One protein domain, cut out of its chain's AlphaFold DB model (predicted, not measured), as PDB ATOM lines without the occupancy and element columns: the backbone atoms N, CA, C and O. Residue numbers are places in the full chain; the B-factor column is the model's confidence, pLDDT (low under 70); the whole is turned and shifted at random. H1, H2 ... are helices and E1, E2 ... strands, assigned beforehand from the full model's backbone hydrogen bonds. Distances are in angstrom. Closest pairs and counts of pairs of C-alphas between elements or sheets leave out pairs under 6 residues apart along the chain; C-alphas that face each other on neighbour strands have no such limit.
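This is residues 232 to 433 of the 433 residues of an uncharacterized protein of Vibrio vulnificus (UniProt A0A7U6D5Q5). Two antiparallel sheets are partly face to face with their strands crossed, a sandwich of E1 E2 E3 E11 E4 E5 and E6 E7 E8 E9 E10, wrapped in long loops. At one end, H1 and H2 form an arm beyond the E1 E2 E3 part of the larger sheet, and short H3 covers E2 and E3. The printed part has 202 residues, in the order H1 H2 E1 E2 E3 H3 E4 E5 E6 E7 E8 E9 E10 E11; the class is mixed, helices and strands, with under half of the residues in named elements. It is compact, with a radius of gyration of the C-alphas of 17.3 A, yet elongated, spanning 58 by 34 by 30 A.

The larger sheet holds E1, residues 256 to 263, 20.5 A long; E2, 266 to 273, 20.4 A; E3, 276 to 282, 16.9 A; E11, 428 to 432; E4, 322 to 326; and E5, 329 to 334. The other holds E6, 344 to 351, 17.3 A; E7, 353 to 359, 19.6 A; E8, 384 to 388; E9, 397 to 401; and E10, 412 to 415. H1 is residues 232 to 240, 12.2 A, from C-alpha 232 at (44.158, 23.640, -49.590); H2 is 242 to 248 and H3 299 to 304. E11 ends with C-alpha 432 at (43.793, 21.024, -40.880).

The larger sheet is strongly twisted, with edge strands E1 and E5. Within hydrogen-bond range are N 258 and O 270 of the neighbour strands E1 and E2, 2.8 A apart, N 278 and O 271 of the neighbours E3 and E2, 3.0 A apart, and N 279 and O 430 of the neighbours E3 and E11, 2.9 A apart. E2 bends by 62 degrees at residue 269. E3, H3 and E4 form a split strand-helix-strand unit, two strands running the same way with E11 between them, its crossover left-handed. E6 to E10 form a meander, each strand the antiparallel neighbour of the one before; N 349 and O 355 of E6 and E7 are 2.8 A apart. The sheets' strands stand at 84 degrees; the closest C-alphas of E4 and E9 are those of Val 324 and Trp 399, 7.3 A. H3 is on the larger sheet at a height of 8.1 A; H1 stands up from it. In the three helices every O i to N i+4 pair is within hydrogen-bond range.

The C-alphas farthest apart, of Ser 247 and Asp 373, are 59.2 A apart. The printed part has no cut. The links E3 to H3, H3 to E4, E7 to E8 and E10 to E11 are long. The mean pLDDT of the printed part is 87.0; residues 263 to 265 and 392 to 396 are among those under 70.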
ATOM      1  N   LYS A 232      42.832  23.442 -48.994       92.38
ATOM      2  CA  LYS A 232      44.158  23.640 -49.590       92.38
ATOM      3  C   LYS A 232      44.136  23.384 -51.091       92.38
ATOM      4  O   LYS A 232      44.506  24.275 -51.845       92.38
ATOM      5  N   THR A 233      43.640  22.228 -51.521       87.38
ATOM      6  CA  THR A 233      43.521  21.894 -52.950       87.38
ATOM      7  C   THR A 233      42.581  22.868 -53.669       87.38
ATOM      8  O   THR A 233      42.885  23.308 -54.773       87.38
ATOM      9  N   LEU A 234      41.512  23.317 -52.996       87.88
ATOM     10  CA  LEU A 234      40.623  24.366 -53.505       87.88
ATOM     11  C   LEU A 234      41.353  25.706 -53.719       87.88
ATOM     12  O   LEU A 234      41.150  26.373 -54.734       87.88
ATOM     13  N   LEU A 235      42.190  26.114 -52.761       91.56
ATOM     14  CA  LEU A 235      42.994  27.333 -52.858       91.56
ATOM     15  C   LEU A 235      44.068  27.219 -53.949       91.56
ATOM     16  O   LEU A 235      44.281  28.179 -54.686       91.56
ATOM     17  N   ASP A 236      44.726  26.067 -54.063       87.06
ATOM     18  CA  ASP A 236      45.729  25.817 -55.101       87.06
ATOM     19  C   ASP A 236      45.101  25.898 -56.493       87.06
ATOM     20  O   ASP A 236      45.611  26.617 -57.352       87.06
ATOM     21  N   PHE A 237      43.949  25.245 -56.680       83.56
ATOM     22  CA  PHE A 237      43.175  25.326 -57.915       83.56
ATOM     23  C   PHE A 237      42.785  26.773 -58.237       83.56
ATOM     24  O   PHE A 237      42.946  27.218 -59.371       83.56
ATOM     25  N   TYR A 238      42.311  27.532 -57.245       85.75
ATOM     26  CA  TYR A 238      41.973  28.940 -57.445       85.75
ATOM     27  C   TYR A 238      43.172  29.776 -57.884       85.75
ATOM     28  O   TYR A 238      43.057  30.577 -58.807       85.75
ATOM     29  N   ASN A 239      44.314  29.611 -57.221       87.31
ATOM     30  CA  ASN A 239      45.510  30.386 -57.528       87.31
ATOM     31  C   ASN A 239      46.065  30.043 -58.914       87.31
ATOM     32  O   ASN A 239      46.506  30.950 -59.616       87.31
ATOM     33  N   ALA A 240      46.007  28.768 -59.309       82.62
ATOM     34  CA  ALA A 240      46.425  28.318 -60.633       82.62
ATOM     35  C   ALA A 240      45.532  28.883 -61.752       82.62
ATOM     36  O   ALA A 240      46.044  29.268 -62.796       82.62
ATOM     37  N   ASN A 241      44.223  29.009 -61.505       77.62
ATOM     38  CA  ASN A 241      43.226  29.371 -62.523       77.62
ATOM     39  C   ASN A 241      42.585  30.750 -62.277       77.62
ATOM     40  O   ASN A 241      41.454  31.020 -62.684       77.62
ATOM     41  N   LYS A 242      43.278  31.643 -61.563       81.56
ATOM     42  CA  LYS A 242      42.685  32.874 -61.015       81.56
ATOM     43  C   LYS A 242      42.064  33.781 -62.078       81.56
ATOM     44  O   LYS A 242      40.993  34.337 -61.845       81.56
ATOM     45  N   SER A 243      42.733  33.948 -63.218       77.50
ATOM     46  CA  SER A 243      42.264  34.813 -64.310       77.50
ATOM     47  C   SER A 243      40.996  34.267 -64.962       77.50
ATOM     48  O   SER A 243      40.055  35.017 -65.203       77.50
ATOM     49  N   GLU A 244      40.942  32.955 -65.187       77.56
ATOM     50  CA  GLU A 244      39.784  32.275 -65.771       77.56
ATOM     51  C   GLU A 244      38.586  32.321 -64.821       77.56
ATOM     52  O   GLU A 244      37.489  32.720 -65.214       77.56
ATOM     53  N   ILE A 245      38.814  32.024 -63.536       73.38
ATOM     54  CA  ILE A 245      37.781  32.105 -62.499       73.38
ATOM     55  C   ILE A 245      37.270  33.541 -62.351       73.38
ATOM     56  O   ILE A 245      36.071  33.736 -62.197       73.38
ATOM     57  N   ALA A 246      38.137  34.555 -62.407       76.19
ATOM     58  CA  ALA A 246      37.708  35.950 -62.294       76.19
ATOM     59  C   ALA A 246      36.800  36.385 -63.456       76.19
ATOM     60  O   ALA A 246      35.837  37.116 -63.226       76.19
ATOM     61  N   SER A 247      37.086  35.916 -64.671       70.50
ATOM     62  CA  SER A 247      36.255  36.171 -65.852       70.50
ATOM     63  C   SER A 247      34.926  35.414 -65.803       70.50
ATOM     64  O   SER A 247      33.889  35.975 -66.154       70.50
ATOM     65  N   ALA A 248      34.936  34.157 -65.351       70.31
ATOM     66  CA  ALA A 248      33.748  33.304 -65.349       70.31
ATOM     67  C   ALA A 248      32.846  33.501 -64.112       70.31
ATOM     68  O   ALA A 248      31.622  33.398 -64.205       70.31
ATOM     69  N   GLN A 249      33.431  33.802 -62.951       69.19
ATOM     70  CA  GLN A 249      32.743  34.045 -61.679       69.19
ATOM     71  C   GLN A 249      33.351  35.247 -60.932       69.19
ATOM     72  O   GLN A 249      34.100  35.081 -59.955       69.19
ATOM     73  N   PRO A 250      32.994  36.478 -61.332       77.00
ATOM     74  CA  PRO A 250      33.437  37.680 -60.640       77.00
ATOM     75  C   PRO A 250      33.103  37.626 -59.141       77.00
ATOM     76  O   PRO A 250      31.956  37.424 -58.745       77.00
ATOM     77  N   GLY A 251      34.117  37.804 -58.293       79.75
ATOM     78  CA  GLY A 251      33.961  37.798 -56.834       79.75
ATOM     79  C   GLY A 251      34.001  36.418 -56.169       79.75
ATOM     80  O   GLY A 251      33.852  36.337 -54.946       79.75
ATOM     81  N   TRP A 252      34.239  35.335 -56.918       84.94
ATOM     82  CA  TRP A 252      34.493  34.033 -56.304       84.94
ATOM     83  C   TRP A 252      35.768  34.064 -55.445       84.94
ATOM     84  O   TRP A 252      36.792  34.636 -55.817       84.94
ATOM     85  N   ASN A 253      35.699  33.436 -54.270       85.88
ATOM     86  CA  ASN A 253      36.769  33.397 -53.275       85.88
ATOM     87  C   ASN A 253      36.862  31.981 -52.685       85.88
ATOM     88  O   ASN A 253      35.815  31.457 -52.289       85.88
ATOM     89  N   PRO A 254      38.059  31.375 -52.564       89.69
ATOM     90  CA  PRO A 254      38.225  30.050 -51.956       89.69
ATOM     91  C   PRO A 254      37.973  30.032 -50.436       89.69
ATOM     92  O   PRO A 254      37.772  28.966 -49.859       89.69
ATOM     93  N   ASN A 255      37.930  31.193 -49.779       92.25
ATOM     94  CA  ASN A 255      37.669  31.324 -48.345       92.25
ATOM     95  C   ASN A 255      36.170  31.370 -48.002       92.25
ATOM     96  O   ASN A 255      35.309  31.649 -48.843       92.25
ATOM     97  N   GLY A 256      35.858  31.128 -46.729       93.00
ATOM     98  CA  GLY A 256      34.497  31.065 -46.203       93.00
ATOM     99  C   GLY A 256      33.921  29.650 -46.222       93.00
ATOM    100  O   GLY A 256      34.644  28.667 -46.323       93.00
ATOM    101  N   TRP A 257      32.601  29.529 -46.103       92.75
ATOM    102  CA  TRP A 257      31.938  28.224 -46.122       92.75
ATOM    103  C   TRP A 257      31.943  27.623 -47.531       92.75
ATOM    104  O   TRP A 257      31.393  28.230 -48.454       92.75
ATOM    105  N   LYS A 258      32.541  26.439 -47.684       90.81
ATOM    106  CA  LYS A 258      32.684  25.695 -48.942       90.81
ATOM    107  C   LYS A 258      32.283  24.247 -48.759       90.81
ATOM    108  O   LYS A 258      32.475  23.682 -47.686       90.81
ATOM    109  N   ARG A 259      31.755  23.648 -49.822       88.38
ATOM    110  CA  ARG A 259      31.593  22.201 -49.903       88.38
ATOM    111  C   ARG A 259      32.921  21.575 -50.322       88.38
ATOM    112  O   ARG A 259      33.515  22.033 -51.295       88.38
ATOM    113  N   LEU A 260      33.351  20.555 -49.594       87.31
ATOM    114  CA  LEU A 260      34.507  19.733 -49.924       87.31
ATOM    115  C   LEU A 260      34.048  18.313 -50.238       87.31
ATOM    116  O   LEU A 260      33.254  17.762 -49.474       87.31
ATOM    117  N   ASP A 261      34.577  17.727 -51.309       82.56
ATOM    118  CA  ASP A 261      34.311  16.343 -51.711       82.56
ATOM    119  C   ASP A 261      35.511  15.466 -51.339       82.56
ATOM    120  O   ASP A 261      36.275  15.032 -52.196       82.56
ATOM    121  N   VAL A 262      35.714  15.234 -50.035       74.62
ATOM    122  CA  VAL A 262      36.869  14.484 -49.495       74.62
ATOM    123  C   VAL A 262      36.986  13.098 -50.139       74.62
ATOM    124  O   VAL A 262      38.086  12.634 -50.436       74.62
ATOM    125  N   THR A 263      35.842  12.459 -50.399       66.50
ATOM    126  CA  THR A 263      35.717  11.282 -51.275       66.50
ATOM    127  C   THR A 263      34.389  11.365 -52.042       66.50
ATOM    128  O   THR A 263      33.506  12.107 -51.604       66.50
ATOM    129  N   PRO A 264      34.172  10.573 -53.114       61.97
ATOM    130  CA  PRO A 264      32.895  10.560 -53.840       61.97
ATOM    131  C   PRO A 264      31.659  10.305 -52.959       61.97
ATOM    132  O   PRO A 264      30.567  10.751 -53.293       61.97
ATOM    133  N   SER A 265      31.828   9.611 -51.827       62.84
ATOM    134  CA  SER A 265      30.771   9.323 -50.851       62.84
ATOM    135  C   SER A 265      30.771  10.248 -49.626       62.84
ATOM    136  O   SER A 265      29.800  10.238 -48.875       62.84
ATOM    137  N   ASN A 266      31.823  11.048 -49.410       72.19
ATOM    138  CA  ASN A 266      31.977  11.912 -48.233       72.19
ATOM    139  C   ASN A 266      32.163  13.364 -48.670       72.19
ATOM    140  O   ASN A 266      33.289  13.819 -48.885       72.19
ATOM    141  N   ALA A 267      31.043  14.078 -48.761       81.69
ATOM    142  CA  ALA A 267      31.009  15.494 -49.078       81.69
ATOM    143  C   ALA A 267      30.370  16.289 -47.942       81.69
ATOM    144  O   ALA A 267      29.285  15.934 -47.489       81.69
ATOM    145  N   TYR A 268      30.996  17.375 -47.500       83.81
ATOM    146  CA  TYR A 268      30.421  18.226 -46.456       83.81
ATOM    147  C   TYR A 268      30.787  19.697 -46.642       83.81
ATOM    148  O   TYR A 268      31.791  20.051 -47.258       83.81
ATOM    149  N   VAL A 269      29.955  20.577 -46.092       90.44
ATOM    150  CA  VAL A 269      30.191  22.018 -46.044       90.44
ATOM    151  C   VAL A 269      31.003  22.348 -44.802       90.44
ATOM    152  O   VAL A 269      30.587  22.027 -43.695       90.44
ATOM    153  N   THR A 270      32.136  23.023 -44.967       93.25
ATOM    154  CA  THR A 270      32.995  23.492 -43.874       93.25
ATOM    155  C   THR A 270      33.556  24.885 -44.144       93.25
ATOM    156  O   THR A 270      33.387  25.433 -45.228       93.25
ATOM    157  N   TYR A 271      34.190  25.491 -43.144       94.62
ATOM    158  CA  TYR A 271      34.817  26.798 -43.260       94.62
ATOM    159  C   TYR A 271      36.270  26.670 -43.732       94.62
ATOM    160  O   TYR A 271      37.089  26.020 -43.076       94.62
ATOM    161  N   CYS A 272      36.569  27.326 -44.850       94.75
ATOM    162  CA  CYS A 272      37.896  27.488 -45.423       94.75
ATOM    163  C   CYS A 272      38.496  28.845 -45.051       94.75
ATOM    164  O   CYS A 272      37.841  29.883 -45.184       94.75
ATOM    165  N   ASN A 273      39.762  28.853 -44.641       93.94
ATOM    166  CA  ASN A 273      40.507  30.082 -44.378       93.94
ATOM    167  C   ASN A 273      41.961  29.940 -44.831       93.94
ATOM    168  O   ASN A 273      42.762  29.294 -44.168       93.94
ATOM    169  N   ASN A 274      42.302  30.528 -45.972       92.94
ATOM    170  CA  ASN A 274      43.622  30.490 -46.596       92.94
ATOM    171  C   ASN A 274      44.191  29.065 -46.678       92.94
ATOM    172  O   ASN A 274      45.314  28.809 -46.258       92.94
ATOM    173  N   GLY A 275      43.383  28.127 -47.182       93.12
ATOM    174  CA  GLY A 275      43.744  26.714 -47.324       93.12
ATOM    175  C   GLY A 275      43.456  25.856 -46.088       93.12
ATOM    176  O   GLY A 275      43.338  24.640 -46.209       93.12
ATOM    177  N   TRP A 276      43.256  26.463 -44.916       96.06
ATOM    178  CA  TRP A 276      42.889  25.737 -43.703       96.06
ATOM    179  C   TRP A 276      41.434  25.288 -43.742       96.06
ATOM    180  O   TRP A 276      40.536  26.087 -44.005       96.06
ATOM    181  N   THR A 277      41.211  24.021 -43.416       96.00
ATOM    182  CA  THR A 277      39.898  23.383 -43.337       96.00
ATOM    183  C   THR A 277      39.476  23.247 -41.881       96.00
ATOM    184  O   THR A 277      40.160  22.572 -41.113       96.00
ATOM    185  N   MET A 278      38.356  23.850 -41.475       96.50
ATOM    186  CA  MET A 278      37.819  23.654 -40.123       96.50
ATOM    187  C   MET A 278      37.284  22.224 -39.969       96.50
ATOM    188  O   MET A 278      36.460  21.774 -40.763       96.50
ATOM    189  N   VAL A 279      37.730  21.504 -38.943       95.50
ATOM    190  CA  VAL A 279      37.320  20.104 -38.705       95.50
ATOM    191  C   VAL A 279      36.655  19.891 -37.351       95.50
ATOM    192  O   VAL A 279      36.028  18.862 -37.119       95.50
ATOM    193  N   ALA A 280      36.741  20.872 -36.458       96.50
ATOM    194  CA  ALA A 280      35.943  20.901 -35.243       96.50
ATOM    195  C   ALA A 280      35.666  22.342 -34.822       96.50
ATOM    196  O   ALA A 280      36.511  23.225 -34.989       96.50
ATOM    197  N   ALA A 281      34.499  22.551 -34.225       96.38
ATOM    198  CA  ALA A 281      34.117  23.780 -33.557       96.38
ATOM    199  C   ALA A 281      33.400  23.404 -32.262       96.38
ATOM    200  O   ALA A 281      32.263  22.951 -32.278       96.38
ATOM    201  N   GLN A 282      34.068  23.573 -31.132       95.44
ATOM    202  CA  GLN A 282      33.527  23.293 -29.811       95.44
ATOM    203  C   GLN A 282      32.963  24.567 -29.187       95.44
ATOM    204  O   GLN A 282      33.522  25.651 -29.349       95.44
ATOM    205  N   ARG A 283      31.863  24.459 -28.446       94.69
ATOM    206  CA  ARG A 283      31.272  25.602 -27.740       94.69
ATOM    207  C   ARG A 283      31.058  25.249 -26.288       94.69
ATOM    208  O   ARG A 283      30.636  24.147 -25.961       94.69
ATOM    209  N   GLU A 284      31.299  26.207 -25.412       94.62
ATOM    210  CA  GLU A 284      31.195  25.985 -23.972       94.62
ATOM    211  C   GLU A 284      29.770  25.649 -23.529       94.62
ATOM    212  O   GLU A 284      29.606  24.856 -22.618       94.62
ATOM    213  N   ASN A 285      28.733  26.151 -24.199       93.69
ATOM    214  CA  ASN A 285      27.343  25.766 -23.910       93.69
ATOM    215  C   ASN A 285      26.862  24.524 -24.668       93.69
ATOM    216  O   ASN A 285      25.819  23.972 -24.335       93.69
ATOM    217  N   SER A 286      27.605  24.074 -25.676       94.44
ATOM    218  CA  SER A 286      27.221  22.948 -26.526       94.44
ATOM    219  C   SER A 286      28.473  22.165 -26.939       94.44
ATOM    220  O   SER A 286      28.875  22.203 -28.104       94.44
ATOM    221  N   PRO A 287      29.168  21.535 -25.972       94.44
ATOM    222  CA  PRO A 287      30.334  20.725 -26.269       94.44
ATOM    223  C   PRO A 287      29.901  19.419 -26.926       94.44
ATOM    224  O   PRO A 287      28.796  18.920 -26.698       94.44
ATOM    225  N   VAL A 288      30.804  18.832 -27.695       95.06
ATOM    226  CA  VAL A 288      30.600  17.520 -28.300       95.06
ATOM    227  C   VAL A 288      31.827  16.641 -28.126       95.06
ATOM    228  O   VAL A 288      32.942  17.127 -27.922       95.06
ATOM    229  N   ALA A 289      31.640  15.328 -28.253       92.44
ATOM    230  CA  ALA A 289      32.760  14.404 -28.348       92.44
ATOM    231  C   ALA A 289      33.650  14.761 -29.550       92.44
ATOM    232  O   ALA A 289      33.154  15.049 -30.640       92.44
ATOM    233  N   TRP A 290      34.969  14.693 -29.365       93.50
ATOM    234  CA  TRP A 290      35.939  14.934 -30.437       93.50
ATOM    235  C   TRP A 290      35.824  13.940 -31.598       93.50
ATOM    236  O   TRP A 290      36.139  14.292 -32.728       93.50
ATOM    237  N   THR A 291      35.343  12.727 -31.333       90.25
ATOM    238  CA  THR A 291      35.268  11.594 -32.264       90.25
ATOM    239  C   THR A 291      34.003  11.602 -33.133       90.25
ATOM    240  O   THR A 291      33.393  10.555 -33.315       90.25
ATOM    241  N   GLY A 292      33.571  12.759 -33.644       82.88
ATOM    242  CA  GLY A 292      32.424  12.826 -34.566       82.88
ATOM    243  C   GLY A 292      31.123  13.415 -34.008       82.88
ATOM    244  O   GLY A 292      30.054  13.186 -34.572       82.88
ATOM    245  N   GLY A 293      31.154  14.133 -32.882       86.25
ATOM    246  CA  GLY A 293      29.921  14.638 -32.281       86.25
ATOM    247  C   GLY A 293      29.209  15.687 -33.149       86.25
ATOM    248  O   GLY A 293      29.836  16.633 -33.624       86.25
ATOM    249  N   ASN A 294      27.894  15.519 -33.340       83.69
ATOM    250  CA  ASN A 294      27.027  16.352 -34.192       83.69
ATOM    251  C   ASN A 294      27.513  16.524 -35.644       83.69
ATOM    252  O   ASN A 294      27.170  17.514 -36.285       83.69
ATOM    253  N   TYR A 295      28.303  15.592 -36.183       83.56
ATOM    254  CA  TYR A 295      28.705  15.641 -37.587       83.56
ATOM    255  C   TYR A 295      27.497  15.457 -38.525       83.56
ATOM    256  O   TYR A 295      26.728  14.507 -38.388       83.56
ATOM    257  N   GLN A 296      27.342  16.375 -39.483       79.38
ATOM    258  CA  GLN A 296      26.377  16.312 -40.586       79.38
ATOM    259  C   GLN A 296      27.008  16.933 -41.837       79.38
ATOM    260  O   GLN A 296      27.979  17.683 -41.742       79.38
ATOM    261  N   TYR A 297      26.421  16.682 -43.007       78.75
ATOM    262  CA  TYR A 297      26.934  17.209 -44.274       78.75
ATOM    263  C   TYR A 297      26.898  18.748 -44.376       78.75
ATOM    264  O   TYR A 297      27.663  19.312 -45.150       78.75
ATOM    265  N   ASP A 298      26.071  19.447 -43.589       85.38
ATOM    266  CA  ASP A 298      26.036  20.917 -43.538       85.38
ATOM    267  C   ASP A 298      26.499  21.468 -42.175       85.38
ATOM    268  O   ASP A 298      25.698  21.805 -41.294       85.38
ATOM    269  N   LEU A 299      27.820  21.600 -41.995       90.62
ATOM    270  CA  LEU A 299      28.397  22.122 -40.749       90.62
ATOM    271  C   LEU A 299      28.143  23.624 -40.565       90.62
ATOM    272  O   LEU A 299      28.200  24.114 -39.433       90.62
ATOM    273  N   LYS A 300      27.817  24.365 -41.635       93.19
ATOM    274  CA  LYS A 300      27.472  25.794 -41.552       93.19
ATOM    275  C   LYS A 300      26.199  25.985 -40.737       93.19
ATOM    276  O   LYS A 300      26.160  26.829 -39.840       93.19
ATOM    277  N   SER A 301      25.175  25.178 -41.013       90.75
ATOM    278  CA  SER A 301      23.914  25.200 -40.262       90.75
ATOM    279  C   SER A 301      24.117  24.867 -38.779       90.75
ATOM    280  O   SER A 301      23.567  25.536 -37.901       90.75
ATOM    281  N   ILE A 302      24.958  23.878 -38.464       91.25
ATOM    282  CA  ILE A 302      25.291  23.533 -37.072       91.25
ATOM    283  C   ILE A 302      26.018  24.694 -36.381       91.25
ATOM    284  O   ILE A 302      25.606  25.135 -35.305       91.25
ATOM    285  N   TYR A 303      27.050  25.242 -37.027       92.44
ATOM    286  CA  TYR A 303      27.845  26.339 -36.482       92.44
ATOM    287  C   TYR A 303      27.005  27.590 -36.192       92.44
ATOM    288  O   TYR A 303      27.171  28.204 -35.131       92.44
ATOM    289  N   ASN A 304      26.093  27.941 -37.105       91.81
ATOM    290  CA  ASN A 304      25.219  29.113 -37.003       91.81
ATOM    291  C   ASN A 304      24.153  28.976 -35.910       91.81
ATOM    292  O   ASN A 304      23.763  29.979 -35.319       91.81
ATOM    293  N   ARG A 305      23.723  27.751 -35.586       91.50
ATOM    294  CA  ARG A 305      22.827  27.481 -34.447       91.50
ATOM    295  C   ARG A 305      23.521  27.580 -33.087       91.50
ATOM    296  O   ARG A 305      22.882  27.367 -32.064       91.50
ATOM    297  N   GLY A 306      24.823  27.869 -33.052       91.06
ATOM    298  CA  GLY A 306      25.570  27.915 -31.797       91.06
ATOM    299  C   GLY A 306      25.814  26.530 -31.196       91.06
ATOM    300  O   GLY A 306      26.038  26.421 -29.991       91.06
ATOM    301  N   VAL A 307      25.796  25.482 -32.022       92.44
ATOM    302  CA  VAL A 307      26.016  24.092 -31.608       92.44
ATOM    303  C   VAL A 307      27.446  23.676 -31.949       92.44
ATOM    304  O   VAL A 307      27.993  24.096 -32.973       92.44
ATOM    305  N   GLY A 308      28.078  22.899 -31.067       94.38
ATOM    306  CA  GLY A 308      29.398  22.339 -31.335       94.38
ATOM    307  C   GLY A 308      29.346  21.174 -32.324       94.38
ATOM    308  O   GLY A 308      28.348  20.455 -32.384       94.38
ATOM    309  N   PHE A 309      30.425  20.970 -33.078       95.75
ATOM    310  CA  PHE A 309      30.618  19.808 -33.943       95.75
ATOM    311  C   PHE A 309      32.081  19.351 -33.960       95.75
ATOM    312  O   PHE A 309      33.004  20.145 -33.747       95.75
ATOM    313  N   ALA A 310      32.296  18.081 -34.288       95.38
ATOM    314  CA  ALA A 310      33.596  17.542 -34.662       95.38
ATOM    315  C   ALA A 310      33.414  16.541 -35.806       95.38
ATOM    316  O   ALA A 310      32.523  15.700 -35.741       95.38
ATOM    317  N   ILE A 311      34.240  16.633 -36.847       93.12
ATOM    318  CA  ILE A 311      34.262  15.663 -37.948       93.12
ATOM    319  C   ILE A 311      34.947  14.378 -37.449       93.12
ATOM    320  O   ILE A 311      35.974  14.482 -36.774       93.12
ATOM    321  N   PRO A 312      34.411  13.177 -37.735       90.44
ATOM    322  CA  PRO A 312      35.028  11.917 -37.326       90.44
ATOM    323  C   PRO A 312      36.317  11.625 -38.113       90.44
ATOM    324  O   PRO A 312      36.564  12.204 -39.171       90.44
ATOM    325  N   ASN A 313      37.171  10.739 -37.589       88.56
ATOM    326  CA  ASN A 313      38.544  10.569 -38.086       88.56
ATOM    327  C   ASN A 313      38.599  10.115 -39.555       88.56
ATOM    328  O   ASN A 313      39.460  10.547 -40.317       88.56
ATOM    329  N   GLU A 314      37.674   9.238 -39.928       85.38
ATOM    330  CA  GLU A 314      37.530   8.608 -41.238       85.38
ATOM    331  C   GLU A 314      37.033   9.562 -42.333       85.38
ATOM    332  O   GLU A 314      37.145   9.243 -43.514       85.38
ATOM    333  N   VAL A 315      36.538  10.744 -41.953       86.56
ATOM    334  CA  VAL A 315      36.061  11.780 -42.886       86.56
ATOM    335  C   VAL A 315      36.978  13.011 -42.906       86.56
ATOM    336  O   VAL A 315      36.755  13.942 -43.678       86.56
ATOM    337  N   LEU A 316      38.037  13.037 -42.090       86.44
ATOM    338  CA  LEU A 316      39.004  14.132 -42.132       86.44
ATOM    339  C   LEU A 316      39.685  14.204 -43.511       86.44
ATOM    340  O   LEU A 316      40.116  13.167 -44.025       86.44
ATOM    341  N   PRO A 317      39.880  15.410 -44.078       86.69
ATOM    342  CA  PRO A 317      40.722  15.586 -45.251       86.69
ATOM    343  C   PRO A 317      42.128  15.062 -44.976       86.69
ATOM    344  O   PRO A 317      42.616  15.125 -43.841       86.69
ATOM    345  N   ILE A 318      42.811  14.591 -46.018       81.81
ATOM    346  CA  ILE A 318      44.252  14.345 -45.933       81.81
ATOM    347  C   ILE A 318      44.931  15.681 -45.628       81.81
ATOM    348  O   ILE A 318      44.617  16.696 -46.241       81.81
ATOM    349  N   HIS A 319      45.834  15.674 -44.655       87.38
ATOM    350  CA  HIS A 319      46.521  16.869 -44.192       87.38
ATOM    351  C   HIS A 319      47.881  16.504 -43.610       87.38
ATOM    352  O   HIS A 319      48.109  15.372 -43.166       87.38
ATOM    353  N   THR A 320      48.775  17.483 -43.598       88.06
ATOM    354  CA  THR A 320      50.136  17.345 -43.042       88.06
ATOM    355  C   THR A 320      50.419  18.362 -41.945       88.06
ATOM    356  O   THR A 320      51.419  18.250 -41.233       88.06
ATOM    357  N   ARG A 321      49.521  19.341 -41.810       90.50
ATOM    358  CA  ARG A 321      49.563  20.413 -40.828       90.50
ATOM    359  C   ARG A 321      48.193  20.534 -40.187       90.50
ATOM    360  O   ARG A 321      47.164  20.192 -40.773       90.50
ATOM    361  N   TRP A 322      48.171  21.023 -38.962       95.38
ATOM    362  CA  TRP A 322      46.930  21.265 -38.244       95.38
ATOM    363  C   TRP A 322      47.123  22.410 -37.254       95.38
ATOM    364  O   TRP A 322      48.232  22.909 -37.071       95.38
ATOM    365  N   GLY A 323      46.047  22.886 -36.653       94.94
ATOM    366  CA  GLY A 323      46.121  23.994 -35.720       94.94
ATOM    367  C   GLY A 323      44.846  24.159 -34.921       94.94
ATOM    368  O   GLY A 323      43.804  23.579 -35.230       94.94
ATOM    369  N   VAL A 324      44.936  24.978 -33.887       95.06
ATOM    370  CA  VAL A 324      43.828  25.314 -32.999       95.06
ATOM    371  C   VAL A 324      43.649  26.821 -32.921       95.06
ATOM    372  O   VAL A 324      44.583  27.597 -33.136       95.06
ATOM    373  N   GLY A 325      42.441  27.258 -32.599       93.19
ATOM    374  CA  GLY A 325      42.163  28.673 -32.410       93.19
ATOM    375  C   GLY A 325      40.727  28.943 -32.012       93.19
ATOM    376  O   GLY A 325      40.130  28.164 -31.261       93.19
ATOM    377  N   GLN A 326      40.195  30.066 -32.486       90.88
ATOM    378  CA  GLN A 326      38.859  30.523 -32.131       90.88
ATOM    379  C   GLN A 326      38.175  31.229 -33.310       90.88
ATOM    380  O   GLN A 326      38.825  31.954 -34.062       90.88
ATOM    381  N   ASN A 327      36.857  31.045 -33.453       87.50
ATOM    382  CA  ASN A 327      36.000  31.764 -34.409       87.50
ATOM    383  C   ASN A 327      36.550  31.840 -35.850       87.50
ATOM    384  O   ASN A 327      36.648  32.920 -36.429       87.50
ATOM    385  N   GLY A 328      36.914  30.708 -36.454       82.50
ATOM    386  CA  GLY A 328      37.347  30.710 -37.859       82.50
ATOM    387  C   GLY A 328      38.835  31.026 -38.070       82.50
ATOM    388  O   GLY A 328      39.304  30.988 -39.207       82.50
ATOM    389  N   SER A 329      39.584  31.327 -37.004       87.44
ATOM    390  CA  SER A 329      41.001  31.703 -37.076       87.44
ATOM    391  C   SER A 329      41.901  30.682 -36.385       87.44
ATOM    392  O   SER A 329      41.584  30.203 -35.296       87.44
ATOM    393  N   VAL A 330      43.053  30.390 -36.995       90.12
ATOM    394  CA  VAL A 330      44.123  29.587 -36.389       90.12
ATOM    395  C   VAL A 330      44.972  30.498 -35.504       90.12
ATOM    396  O   VAL A 330      45.496  31.507 -35.965       90.12
ATOM    397  N   THR A 331      45.093  30.157 -34.224       89.31
ATOM    398  CA  THR A 331      45.900  30.903 -33.242       89.31
ATOM    399  C   THR A 331      47.232  30.213 -32.978       89.31
ATOM    400  O   THR A 331      48.252  30.879 -32.825       89.31
ATOM    401  N   VAL A 332      47.226  28.880 -32.939       90.56
ATOM    402  CA  VAL A 332      48.423  28.046 -32.827       90.56
ATOM    403  C   VAL A 332      48.380  27.041 -33.969       90.56
ATOM    404  O   VAL A 332      47.463  26.226 -34.034       90.56
ATOM    405  N   GLY A 333      49.338  27.136 -34.886       91.44
ATOM    406  CA  GLY A 333      49.511  26.190 -35.986       91.44
ATOM    407  C   GLY A 333      50.690  25.264 -35.722       91.44
ATOM    408  O   GLY A 333      51.627  25.639 -35.023       91.44
ATOM    409  N   PHE A 334      50.639  24.072 -36.300       91.56
ATOM    410  CA  PHE A 334      51.699  23.077 -36.261       91.56
ATOM    411  C   PHE A 334      52.146  22.788 -37.696       91.56
ATOM    412  O   PHE A 334      51.330  22.483 -38.569       91.56
ATOM    413  N   ASP A 335      53.446  22.917 -37.945       86.62
ATOM    414  CA  ASP A 335      54.066  22.776 -39.267       86.62
ATOM    415  C   ASP A 335      54.256  21.318 -39.687       86.62
ATOM    416  O   ASP A 335      54.600  21.043 -40.833       86.62
ATOM    417  N   SER A 336      54.017  20.381 -38.772       81.56
ATOM    418  CA  SER A 336      54.075  18.951 -39.037       81.56
ATOM    419  C   SER A 336      53.098  18.179 -38.155       81.56
ATOM    420  O   SER A 336      52.640  18.661 -37.116       81.56
ATOM    421  N   GLY A 337      52.807  16.950 -38.574       78.50
ATOM    422  CA  GLY A 337      52.000  15.993 -37.832       78.50
ATOM    423  C   GLY A 337      50.520  16.013 -38.209       78.50
ATOM    424  O   GLY A 337      49.984  16.981 -38.745       78.50
ATOM    425  N   ARG A 338      49.856  14.886 -37.947       86.38
ATOM    426  CA  ARG A 338      48.460  14.655 -38.323       86.38
ATOM    427  C   ARG A 338      47.551  14.875 -37.118       86.38
ATOM    428  O   ARG A 338      47.749  14.261 -36.070       86.38
ATOM    429  N   TYR A 339      46.522  15.697 -37.285       93.06
ATOM    430  CA  TYR A 339      45.405  15.737 -36.356       93.06
ATOM    431  C   TYR A 339      44.619  14.424 -36.431       93.06
ATOM    432  O   TYR A 339      44.227  13.956 -37.499       93.06
ATOM    433  N   SER A 340      44.371  13.843 -35.263       90.81
ATOM    434  CA  SER A 340      43.458  12.719 -35.068       90.81
ATOM    435  C   SER A 340      42.316  13.190 -34.181       90.81
ATOM    436  O   SER A 340      42.503  14.111 -33.390       90.81
ATOM    437  N   THR A 341      41.142  12.567 -34.268       91.44
ATOM    438  CA  THR A 341      40.020  12.823 -33.340       91.44
ATOM    439  C   THR A 341      40.043  11.919 -32.102       91.44
ATOM    440  O   THR A 341      39.331  12.190 -31.136       91.44
ATOM    441  N   GLY A 342      40.901  10.890 -32.096       89.25
ATOM    442  CA  GLY A 342      41.083   9.941 -30.993       89.25
ATOM    443  C   GLY A 342      42.099  10.386 -29.934       89.25
ATOM    444  O   GLY A 342      42.386  11.571 -29.769       89.25
ATOM    445  N   ASN A 343      42.670   9.439 -29.193       91.50
ATOM    446  CA  ASN A 343      43.707   9.765 -28.213       91.50
ATOM    447  C   ASN A 343      44.959  10.324 -28.906       91.50
ATOM    448  O   ASN A 343      45.406   9.820 -29.934       91.50
ATOM    449  N   MET A 344      45.517  11.374 -28.320       91.31
ATOM    450  CA  MET A 344      46.782  11.989 -28.684       91.31
ATOM    451  C   MET A 344      47.688  11.884 -27.462       91.31
ATOM    452  O   MET A 344      47.448  12.536 -26.441       91.31
ATOM    453  N   HIS A 345      48.715  11.042 -27.564       89.06
ATOM    454  CA  HIS A 345      49.784  10.998 -26.571       89.06
ATOM    455  C   HIS A 345      50.421  12.383 -26.425       89.06
ATOM    456  O   HIS A 345      50.281  13.224 -27.312       89.06
ATOM    457  N   ALA A 346      51.098  12.622 -25.301       89.62
ATOM    458  CA  ALA A 346      51.877  13.838 -25.113       89.62
ATOM    459  C   ALA A 346      52.970  13.907 -26.188       89.62
ATOM    460  O   ALA A 346      54.006  13.255 -26.073       89.62
ATOM    461  N   THR A 347      52.708  14.670 -27.245       90.12
ATOM    462  CA  THR A 347      53.554  14.732 -28.439       90.12
ATOM    463  C   THR A 347      54.028  16.158 -28.650       90.12
ATOM    464  O   THR A 347      53.249  17.105 -28.531       90.12
ATOM    465  N   LEU A 348      55.313  16.300 -28.971       89.31
ATOM    466  CA  LEU A 348      55.925  17.574 -29.312       89.31
ATOM    467  C   LEU A 348      55.598  17.939 -30.766       89.31
ATOM    468  O   LEU A 348      55.897  17.174 -31.679       89.31
ATOM    469  N   TYR A 349      55.023  19.117 -30.969       88.62
ATOM    470  CA  TYR A 349      54.754  19.704 -32.278       88.62
ATOM    471  C   TYR A 349      55.541  21.006 -32.438       88.62
ATOM    472  O   TYR A 349      55.651  21.795 -31.497       88.62
ATOM    473  N   SER A 350      56.063  21.256 -33.637       80.75
ATOM    474  CA  SER A 350      56.725  22.512 -34.003       80.75
ATOM    475  C   SER A 350      55.790  23.400 -34.825       80.75
ATOM    476  O   SER A 350      55.084  22.900 -35.696       80.75
ATOM    477  N   GLY A 351      55.802  24.709 -34.582       65.56
ATOM    478  CA  GLY A 351      54.968  25.685 -35.292       65.56
ATOM    479  C   GLY A 351      55.380  27.117 -34.968       65.56
ATOM    480  O   GLY A 351      54.703  27.811 -34.207       65.56
ATOM    481  N   GLY A 352      56.585  27.506 -35.389       75.50
ATOM    482  CA  GLY A 352      57.291  28.710 -34.912       75.50
ATOM    483  C   GLY A 352      57.764  28.651 -33.445       75.50
ATOM    484  O   GLY A 352      58.799  29.221 -33.109       75.50
ATOM    485  N   ARG A 353      57.056  27.920 -32.573       82.81
ATOM    486  CA  ARG A 353      57.481  27.487 -31.225       82.81
ATOM    487  C   ARG A 353      57.237  25.984 -31.075       82.81
ATOM    488  O   ARG A 353      56.539  25.386 -31.893       82.81
ATOM    489  N   ALA A 354      57.811  25.380 -30.042       87.25
ATOM    490  CA  ALA A 354      57.536  23.993 -29.687       87.25
ATOM    491  C   ALA A 354      56.360  23.920 -28.705       87.25
ATOM    492  O   ALA A 354      56.323  24.672 -27.730       87.25
ATOM    493  N   TYR A 355      55.422  23.009 -28.949       89.06
ATOM    494  CA  TYR A 355      54.241  22.797 -28.117       89.06
ATOM    495  C   TYR A 355      54.095  21.323 -27.760       89.06
ATOM    496  O   TYR A 355      54.317  20.476 -28.623       89.06
ATOM    497  N   ILE A 356      53.672  21.006 -26.535       90.38
ATOM    498  CA  ILE A 356      53.176  19.661 -26.234       90.38
ATOM    499  C   ILE A 356      51.663  19.656 -26.380       90.38
ATOM    500  O   ILE A 356      50.958  20.469 -25.777       90.38
ATOM    501  N   VAL A 357      51.171  18.707 -27.167       92.31
ATOM    502  CA  VAL A 357      49.744  18.446 -27.329       92.31
ATOM    503  C   VAL A 357      49.396  17.135 -26.649       92.31
ATOM    504  O   VAL A 357      50.113  16.151 -26.808       92.31
ATOM    505  N   HIS A 358      48.281  17.106 -25.923       93.12
ATOM    506  CA  HIS A 358      47.745  15.883 -25.334       93.12
ATOM    507  C   HIS A 358      46.213  15.869 -25.356       93.12
ATOM    508  O   HIS A 358      45.569  16.895 -25.095       93.12
ATOM    509  N   ARG A 359      45.646  14.680 -25.592       93.88
ATOM    510  CA  ARG A 359      44.241  14.333 -25.341       93.88
ATOM    511  C   ARG A 359      44.124  12.842 -25.042       93.88
ATOM    512  O   ARG A 359      44.564  12.024 -25.839       93.88
ATOM    513  N   SER A 360      43.443  12.463 -23.970       93.12
ATOM    514  CA  SER A 360      43.144  11.054 -23.697       93.12
ATOM    515  C   SER A 360      41.751  10.902 -23.115       93.12
ATOM    516  O   SER A 360      41.373  11.661 -22.230       93.12
ATOM    517  N   THR A 361      40.976   9.928 -23.588       92.19
ATOM    518  CA  THR A 361      39.647   9.610 -23.041       92.19
ATOM    519  C   THR A 361      39.705   9.013 -21.634       92.19
ATOM    520  O   THR A 361      38.726   9.115 -20.899       92.19
ATOM    521  N   GLY A 362      40.836   8.414 -21.251       91.19
ATOM    522  CA  GLY A 362      41.015   7.775 -19.946       91.19
ATOM    523  C   GLY A 362      41.672   8.668 -18.898       91.19
ATOM    524  O   GLY A 362      41.340   8.554 -17.724       91.19
ATOM    525  N   ASN A 363      42.566   9.570 -19.316       92.31
ATOM    526  CA  ASN A 363      43.421  10.330 -18.406       92.31
ATOM    527  C   ASN A 363      43.564  11.797 -18.835       92.31
ATOM    528  O   ASN A 363      43.320  12.176 -19.982       92.31
ATOM    529  N   HIS A 364      44.060  12.615 -17.918       91.44
ATOM    530  CA  HIS A 364      44.542  13.966 -18.177       91.44
ATOM    531  C   HIS A 364      45.810  14.210 -17.363       91.44
ATOM    532  O   HIS A 364      46.113  13.472 -16.434       91.44
ATOM    533  N   PHE A 365      46.562  15.246 -17.701       89.62
ATOM    534  CA  PHE A 365      47.670  15.677 -16.859       89.62
ATOM    535  C   PHE A 365      47.192  16.672 -15.809       89.62
ATOM    536  O   PHE A 365      46.323  17.503 -16.097       89.62
ATOM    537  N   ARG A 366      47.777  16.630 -14.610       86.25
ATOM    538  CA  ARG A 366      47.481  17.568 -13.523       86.25
ATOM    539  C   ARG A 366      47.654  19.008 -14.005       86.25
ATOM    540  O   ARG A 366      48.657  19.344 -14.641       86.25
ATOM    541  N   TRP A 367      46.672  19.861 -13.711       81.62
ATOM    542  CA  TRP A 367      46.608  21.243 -14.215       81.62
ATOM    543  C   TRP A 367      46.636  21.357 -15.743       81.62
ATOM    544  O   TRP A 367      46.977  22.412 -16.267       81.62
ATOM    545  N   HIS A 368      46.311  20.280 -16.463       80.62
ATOM    546  CA  HIS A 368      46.361  20.218 -17.923       80.62
ATOM    547  C   HIS A 368      47.734  20.559 -18.510       80.62
ATOM    548  O   HIS A 368      47.838  21.069 -19.622       80.62
ATOM    549  N   ASN A 369      48.782  20.268 -17.741       82.81
ATOM    550  CA  ASN A 369      50.168  20.478 -18.114       82.81
ATOM    551  C   ASN A 369      50.790  19.126 -18.482       82.81
ATOM    552  O   ASN A 369      51.079  18.359 -17.574       82.81
ATOM    553  N   PRO A 370      51.069  18.831 -19.762       83.06
ATOM    554  CA  PRO A 370      51.650  17.554 -20.190       83.06
ATOM    555  C   PRO A 370      53.008  17.167 -19.578       83.06
ATOM    556  O   PRO A 370      53.525  16.094 -19.869       83.06
ATOM    557  N   ARG A 371      53.601  18.041 -18.759       82.94
ATOM    558  CA  ARG A 371      54.843  17.813 -18.008       82.94
ATOM    559  C   ARG A 371      54.609  17.433 -16.539       82.94
ATOM    560  O   ARG A 371      55.577  17.337 -15.792       82.94
ATOM    561  N   SER A 372      53.357  17.311 -16.106       86.31
ATOM    562  CA  SER A 372      52.980  16.948 -14.737       86.31
ATOM    563  C   SER A 372      52.558  15.475 -14.637       86.31
ATOM    564  O   SER A 372      52.711  14.708 -15.586       86.31
ATOM    565  N   ASP A 373      52.024  15.070 -13.483       89.75
ATOM    566  CA  ASP A 373      51.516  13.716 -13.266       89.75
ATOM    567  C   ASP A 373      50.217  13.458 -14.039       89.75
ATOM    568  O   ASP A 373      49.353  14.333 -14.162       89.75
ATOM    569  N   LEU A 374      50.043  12.222 -14.512       92.25
ATOM    570  CA  LEU A 374      48.769  11.757 -15.050       92.25
ATOM    571  C   LEU A 374      47.761  11.518 -13.922       92.25
ATOM    572  O   LEU A 374      48.070  10.933 -12.887       92.25
ATOM    573  N   MET A 375      46.529  11.944 -14.160       92.62
ATOM    574  CA  MET A 375      45.383  11.816 -13.273       92.62
ATOM    575  C   MET A 375      44.169  11.316 -14.062       92.62
ATOM    576  O   MET A 375      44.108  11.425 -15.291       92.62
ATOM    577  N   SER A 376      43.172  10.794 -13.350       92.69
ATOM    578  CA  SER A 376      41.904  10.352 -13.932       92.69
ATOM    579  C   SER A 376      40.747  11.056 -13.232       92.69
ATOM    580  O   SER A 376      40.398  10.730 -12.101       92.69
ATOM    581  N   GLU A 377      40.132  12.004 -13.934       91.50
ATOM    582  CA  GLU A 377      38.914  12.685 -13.502       91.50
ATOM    583  C   GLU A 377      38.010  12.865 -14.716       91.50
ATOM    584  O   GLU A 377      38.389  13.501 -15.701       91.50
ATOM    585  N   SER A 378      36.790  12.334 -14.653       89.62
ATOM    586  CA  SER A 378      35.890  12.261 -15.811       89.62
ATOM    587  C   SER A 378      35.592  13.616 -16.466       89.62
ATOM    588  O   SER A 378      35.391  13.679 -17.674       89.62
ATOM    589  N   GLN A 379      35.614  14.704 -15.692       90.00
ATOM    590  CA  GLN A 379      35.370  16.068 -16.173       90.00
ATOM    591  C   GLN A 379      36.561  16.705 -16.916       90.00
ATOM    592  O   GLN A 379      36.395  17.728 -17.584       90.00
ATOM    593  N   TYR A 380      37.757  16.130 -16.781       90.81
ATOM    594  CA  TYR A 380      39.005  16.603 -17.391       90.81
ATOM    595  C   TYR A 380      39.573  15.610 -18.404       90.81
ATOM    596  O   TYR A 380      40.371  15.982 -19.270       90.81
ATOM    597  N   ASN A 381      39.131  14.360 -18.350       90.81
ATOM    598  CA  ASN A 381      39.388  13.395 -19.398       90.81
ATOM    599  C   ASN A 381      38.817  13.905 -20.734       90.81
ATOM    600  O   ASN A 381      37.808  14.607 -20.798       90.81
ATOM    601  N   ASN A 382      39.488  13.547 -21.822       92.00
ATOM    602  CA  ASN A 382      39.202  13.967 -23.194       92.00
ATOM    603  C   ASN A 382      39.429  15.466 -23.483       92.00
ATOM    604  O   ASN A 382      38.986  15.978 -24.515       92.00
ATOM    605  N   THR A 383      40.138  16.180 -22.604       93.75
ATOM    606  CA  THR A 383      40.576  17.556 -22.872       93.75
ATOM    607  C   THR A 383      41.630  17.560 -23.972       93.75
ATOM    608  O   THR A 383      42.648  16.882 -23.838       93.75
ATOM    609  N   LEU A 384      41.425  18.352 -25.027       94.81
ATOM    610  CA  LEU A 384      42.505  18.694 -25.951       94.81
ATOM    611  C   LEU A 384      43.290  19.854 -25.345       94.81
ATOM    612  O   LEU A 384      42.731  20.926 -25.125       94.81
ATOM    613  N   THR A 385      44.564  19.614 -25.056       92.38
ATOM    614  CA  THR A 385      45.478  20.570 -24.423       92.38
ATOM    615  C   THR A 385      46.636  20.865 -25.358       92.38
ATOM    616  O   THR A 385      47.174  19.948 -25.976       92.38
ATOM    617  N   VAL A 386      47.004  22.139 -25.456       91.44
ATOM    618  CA  VAL A 386      48.188  22.636 -26.153       91.44
ATOM    619  C   VAL A 386      48.949  23.520 -25.171       91.44
ATOM    620  O   VAL A 386      48.446  24.561 -24.734       91.44
ATOM    621  N   GLU A 387      50.156  23.096 -24.817       88.62
ATOM    622  CA  GLU A 387      51.054  23.786 -23.888       88.62
ATOM    623  C   GLU A 387      52.303  24.262 -24.627       88.62
ATOM    624  O   GLU A 387      52.809  23.574 -25.509       88.62
ATOM    625  N   ASP A 388      52.773  25.467 -24.305       86.88
ATOM    626  CA  ASP A 388      54.009  26.016 -24.866       86.88
ATOM    627  C   ASP A 388      55.230  25.376 -24.202       86.88
ATOM    628  O   ASP A 388      55.619  25.756 -23.095       86.88
ATOM    629  N   PHE A 389      55.887  24.465 -24.918       83.69
ATOM    630  CA  PHE A 389      57.077  23.780 -24.428       83.69
ATOM    631  C   PHE A 389      58.261  24.742 -24.256       83.69
ATOM    632  O   PHE A 389      59.150  24.517 -23.437       83.69
ATOM    633  N   THR A 390      58.299  25.844 -25.003       76.75
ATOM    634  CA  THR A 390      59.404  26.815 -24.908       76.75
ATOM    635  C   THR A 390      59.281  27.744 -23.701       76.75
ATOM    636  O   THR A 390      60.225  28.457 -23.367       76.75
ATOM    637  N   GLY A 391      58.120  27.754 -23.042       71.19
ATOM    638  CA  GLY A 391      57.861  28.581 -21.873       71.19
ATOM    639  C   GLY A 391      58.340  27.966 -20.555       71.19
ATOM    640  O   GLY A 391      58.563  26.761 -20.427       71.19
ATOM    641  N   ARG A 392      58.443  28.821 -19.530       67.25
ATOM    642  CA  ARG A 392      58.632  28.423 -18.127       67.25
ATOM    643  C   ARG A 392      57.490  27.499 -17.667       67.25
ATOM    644  O   ARG A 392      56.326  27.709 -18.021       67.25
ATOM    645  N   TYR A 393      57.838  26.491 -16.869       61.47
ATOM    646  CA  TYR A 393      56.919  25.478 -16.340       61.47
ATOM    647  C   TYR A 393      55.695  26.111 -15.653       61.47
ATOM    648  O   TYR A 393      55.843  26.965 -14.781       61.47
ATOM    649  N   GLY A 394      54.489  25.688 -16.048       57.72
ATOM    650  CA  GLY A 394      53.225  26.096 -15.417       57.72
ATOM    651  C   GLY A 394      52.670  27.469 -15.822       57.72
ATOM    652  O   GLY A 394      51.613  27.852 -15.327       57.72
ATOM    653  N   SER A 395      53.335  28.206 -16.722       54.53
ATOM    654  CA  SER A 395      52.953  29.597 -17.035       54.53
ATOM    655  C   SER A 395      52.141  29.822 -18.319       54.53
ATOM    656  O   SER A 395      51.708  30.952 -18.538       54.53
ATOM    657  N   TYR A 396      51.883  28.818 -19.169       63.44
ATOM    658  CA  TYR A 396      51.371  29.102 -20.523       63.44
ATOM    659  C   TYR A 396      50.309  28.113 -21.019       63.44
ATOM    660  O   TYR A 396      50.548  27.268 -21.878       63.44
ATOM    661  N   TYR A 397      49.091  28.298 -20.513       71.50
ATOM    662  CA  TYR A 397      47.849  27.760 -21.068       71.50
ATOM    663  C   TYR A 397      47.589  28.349 -22.469       71.50
ATOM    664  O   TYR A 397      46.918  29.377 -22.605       71.50
ATOM    665  N   ARG A 398      48.170  27.762 -23.523       85.56
ATOM    666  CA  ARG A 398      48.044  28.309 -24.887       85.56
ATOM    667  C   ARG A 398      46.680  28.056 -25.473       85.56
ATOM    668  O   ARG A 398      46.057  28.991 -25.970       85.56
ATOM    669  N   TRP A 399      46.239  26.810 -25.414       91.56
ATOM    670  CA  TRP A 399      44.931  26.433 -25.906       91.56
ATOM    671  C   TRP A 399      44.441  25.193 -25.170       91.56
ATOM    672  O   TRP A 399      45.176  24.211 -25.094       91.56
ATOM    673  N   ALA A 400      43.224  25.203 -24.633       92.12
ATOM    674  CA  ALA A 400      42.641  23.984 -24.092       92.12
ATOM    675  C   ALA A 400      41.117  24.014 -24.034       92.12
ATOM    676  O   ALA A 400      40.510  25.023 -23.663       92.12
ATOM    677  N   PHE A 401      40.524  22.861 -24.345       94.44
ATOM    678  CA  PHE A 401      39.085  22.655 -24.283       94.44
ATOM    679  C   PHE A 401      38.736  21.265 -23.729       94.44
ATOM    680  O   PHE A 401      39.105  20.243 -24.317       94.44
ATOM    681  N   SER A 402      38.003  21.235 -22.613       94.19
ATOM    682  CA  SER A 402      37.434  20.040 -21.985       94.19
ATOM    683  C   SER A 402      35.931  19.952 -22.275       94.19
ATOM    684  O   SER A 402      35.155  20.690 -21.664       94.19
ATOM    685  N   PRO A 403      35.471  19.058 -23.169       94.25
ATOM    686  CA  PRO A 403      34.049  18.966 -23.501       94.25
ATOM    687  C   PRO A 403      33.181  18.516 -22.317       94.25
ATOM    688  O   PRO A 403      32.005  18.866 -22.248       94.25
ATOM    689  N   TRP A 404      33.759  17.783 -21.365       93.31
ATOM    690  CA  TRP A 404      33.020  17.135 -20.278       93.31
ATOM    691  C   TRP A 404      33.120  17.856 -18.941       93.31
ATOM    692  O   TRP A 404      32.621  17.361 -17.928       93.31
ATOM    693  N   HIS A 405      33.708  19.051 -18.926       93.38
ATOM    694  CA  HIS A 405      33.704  19.849 -17.716       93.38
ATOM    695  C   HIS A 405      32.267  20.189 -17.296       93.38
ATOM    696  O   HIS A 405      31.439  20.608 -18.119       93.38
ATOM    697  N   ARG A 406      31.967  20.021 -16.001       92.06
ATOM    698  CA  ARG A 406      30.614  20.212 -15.446       92.06
ATOM    699  C   ARG A 406      30.134  21.655 -15.607       92.06
ATOM    700  O   ARG A 406      29.012  21.890 -16.039       92.06
ATOM    701  N   ALA A 407      31.007  22.615 -15.309       91.88
ATOM    702  CA  ALA A 407      30.745  24.034 -15.527       91.88
ATOM    703  C   ALA A 407      31.090  24.440 -16.968       91.88
ATOM    704  O   ALA A 407      32.238  24.275 -17.386       91.88
ATOM    705  N   ALA A 408      30.122  25.014 -17.693       92.50
ATOM    706  CA  ALA A 408      30.295  25.486 -19.070       92.50
ATOM    707  C   ALA A 408      31.465  26.478 -19.207       92.50
ATOM    708  O   ALA A 408      32.326  26.296 -20.062       92.50
ATOM    709  N   CYS A 409      31.571  27.440 -18.286       89.50
ATOM    710  CA  CYS A 409      32.619  28.473 -18.253       89.50
ATOM    711  C   CYS A 409      34.029  27.942 -17.945       89.50
ATOM    712  O   CYS A 409      34.971  28.713 -17.791       89.50
ATOM    713  N   SER A 410      34.171  26.633 -17.757       89.62
ATOM    714  CA  SER A 410      35.447  25.961 -17.504       89.62
ATOM    715  C   SER A 410      35.726  24.866 -18.535       89.62
ATOM    716  O   SER A 410      36.678  24.108 -18.377       89.62
ATOM    717  N   ARG A 411      34.919  24.775 -19.601       92.81
ATOM    718  CA  ARG A 411      35.195  23.881 -20.733       92.81
ATOM    719  C   ARG A 411      36.323  24.450 -21.585       92.81
ATOM    720  O   ARG A 411      37.328  23.778 -21.766       92.81
ATOM    721  N   GLY A 412      36.205  25.695 -22.037       91.50
ATOM    722  CA  GLY A 412      37.272  26.419 -22.724       91.50
ATOM    723  C   GLY A 412      37.996  27.368 -21.777       91.50
ATOM    724  O   GLY A 412      37.551  28.485 -21.551       91.50
ATOM    725  N   TYR A 413      39.114  26.938 -21.199       86.88
ATOM    726  CA  TYR A 413      39.745  27.686 -20.101       86.88
ATOM    727  C   TYR A 413      41.107  28.293 -20.446       86.88
ATOM    728  O   TYR A 413      41.744  28.937 -19.605       86.88
ATOM    729  N   ALA A 414      41.571  28.100 -21.679       86.44
ATOM    730  CA  ALA A 414      42.912  28.475 -22.093       86.44
ATOM    731  C   ALA A 414      42.925  28.965 -23.539       86.44
ATOM    732  O   ALA A 414      42.758  28.137 -24.415       86.44
ATOM    733  N   LEU A 415      43.127  30.258 -23.812       86.88
ATOM    734  CA  LEU A 415      43.422  30.779 -25.159       86.88
ATOM    735  C   LEU A 415      44.393  31.946 -25.023       86.88
ATOM    736  O   LEU A 415      43.992  33.031 -24.603       86.88
ATOM    737  N   ASN A 416      45.662  31.718 -25.363       82.81
ATOM    738  CA  ASN A 416      46.756  32.656 -25.104       82.81
ATOM    739  C   ASN A 416      46.790  33.149 -23.643       82.81
ATOM    740  O   ASN A 416      47.081  34.313 -23.383       82.81
ATOM    741  N   GLY A 417      46.483  32.266 -22.691       79.88
ATOM    742  CA  GLY A 417      46.347  32.601 -21.276       79.88
ATOM    743  C   GLY A 417      45.110  31.976 -20.638       79.88
ATOM    744  O   GLY A 417      44.358  31.242 -21.276       79.88
ATOM    745  N   LYS A 418      44.909  32.276 -19.354       75.44
ATOM    746  CA  LYS A 418      43.855  31.715 -18.503       75.44
ATOM    747  C   LYS A 418      42.515  32.437 -18.731       75.44
ATOM    748  O   LYS A 418      42.430  33.645 -18.529       75.44
ATOM    749  N   ARG A 419      41.464  31.701 -19.101       74.44
ATOM    750  CA  ARG A 419      40.085  32.193 -19.283       74.44
ATOM    751  C   ARG A 419      39.151  31.450 -18.330       74.44
ATOM    752  O   ARG A 419      38.654  30.390 -18.662       74.44
ATOM    753  N   TYR A 420      38.949  31.958 -17.119       68.50
ATOM    754  CA  TYR A 420      37.965  31.383 -16.191       68.50
ATOM    755  C   TYR A 420      36.824  32.386 -15.979       68.50
ATOM    756  O   TYR A 420      36.997  33.580 -16.215       68.50
ATOM    757  N   HIS A 421      35.689  31.884 -15.482       70.25
ATOM    758  CA  HIS A 421      34.556  32.640 -14.918       70.25
ATOM    759  C   HIS A 421      33.483  33.173 -15.876       70.25
ATOM    760  O   HIS A 421      32.435  33.591 -15.391       70.25
ATOM    761  N   TYR A 422      33.651  33.073 -17.197       80.94
ATOM    762  CA  TYR A 422      32.609  33.476 -18.149       80.94
ATOM    763  C   TYR A 422      32.444  32.448 -19.256       80.94
ATOM    764  O   TYR A 422      33.430  31.924 -19.760       80.94
ATOM    765  N   VAL A 423      31.192  32.177 -19.627       85.94
ATOM    766  CA  VAL A 423      30.900  31.364 -20.804       85.94
ATOM    767  C   VAL A 423      31.041  32.235 -22.044       85.94
ATOM    768  O   VAL A 423      30.298  33.206 -22.198       85.94
ATOM    769  N   THR A 424      31.964  31.901 -22.940       84.44
ATOM    770  CA  THR A 424      32.069  32.588 -24.227       84.44
ATOM    771  C   THR A 424      31.098  32.003 -25.254       84.44
ATOM    772  O   THR A 424      30.923  30.791 -25.382       84.44
ATOM    773  N   GLY A 425      30.478  32.885 -26.042       85.31
ATOM    774  CA  GLY A 425      29.709  32.509 -27.233       85.31
ATOM    775  C   GLY A 425      30.590  32.149 -28.435       85.31
ATOM    776  O   GLY A 425      30.075  31.863 -29.513       85.31
ATOM    777  N   GLN A 426      31.913  32.194 -28.287       89.69
ATOM    778  CA  GLN A 426      32.868  31.912 -29.352       89.69
ATOM    779  C   GLN A 426      33.114  30.404 -29.497       89.69
ATOM    780  O   GLN A 426      33.058  29.648 -28.526       89.69
ATOM    781  N   ALA A 427      33.400  29.964 -30.720       94.12
ATOM    782  CA  ALA A 427      33.738  28.578 -31.005       94.12
ATOM    783  C   ALA A 427      35.245  28.344 -30.864       94.12
ATOM    784  O   ALA A 427      36.047  29.067 -31.448       94.12
ATOM    785  N   TRP A 428      35.606  27.305 -30.125       95.44
ATOM    786  CA  TRP A 428      36.945  26.755 -29.965       95.44
ATOM    787  C   TRP A 428      37.219  25.783 -31.110       95.44
ATOM    788  O   TRP A 428      36.594  24.727 -31.194       95.44
ATOM    789  N   THR A 429      38.096  26.148 -32.035       96.50
ATOM    790  CA  THR A 429      38.150  25.509 -33.358       96.50
ATOM    791  C   THR A 429      39.446  24.756 -33.604       96.50
ATOM    792  O   THR A 429      40.508  25.195 -33.164       96.50
ATOM    793  N   VAL A 430      39.354  23.664 -34.365       97.31
ATOM    794  CA  VAL A 430      40.496  22.906 -34.896       97.31
ATOM    795  C   VAL A 430      40.471  22.987 -36.418       97.31
ATOM    796  O   VAL A 430      39.410  22.829 -37.029       97.31
ATOM    797  N   PHE A 431      41.639  23.204 -37.017       97.25
ATOM    798  CA  PHE A 431      41.841  23.270 -38.460       97.25
ATOM    799  C   PHE A 431      42.900  22.277 -38.927       97.25
ATOM    800  O   PHE A 431      43.831  21.973 -38.186       97.25
ATOM    801  N   VAL A 432      42.787  21.835 -40.178       96.06
ATOM    802  CA  VAL A 432      43.793  21.024 -40.880       96.06
ATOM    803  C   VAL A 432      44.179  21.668 -42.209       96.06
ATOM    804  O   VAL A 432      43.372  22.405 -42.778       96.06
ATOM    805  N   TYR A 433      45.398  21.416 -42.683       92.19
ATOM    806  CA  TYR A 433      45.951  21.988 -43.912       92.19
ATOM    807  C   TYR A 433      46.733  20.957 -44.728       92.19
ATOM    808  O   TYR A 433      47.534  20.179 -44.139       92.19
TER     809      TYR A 433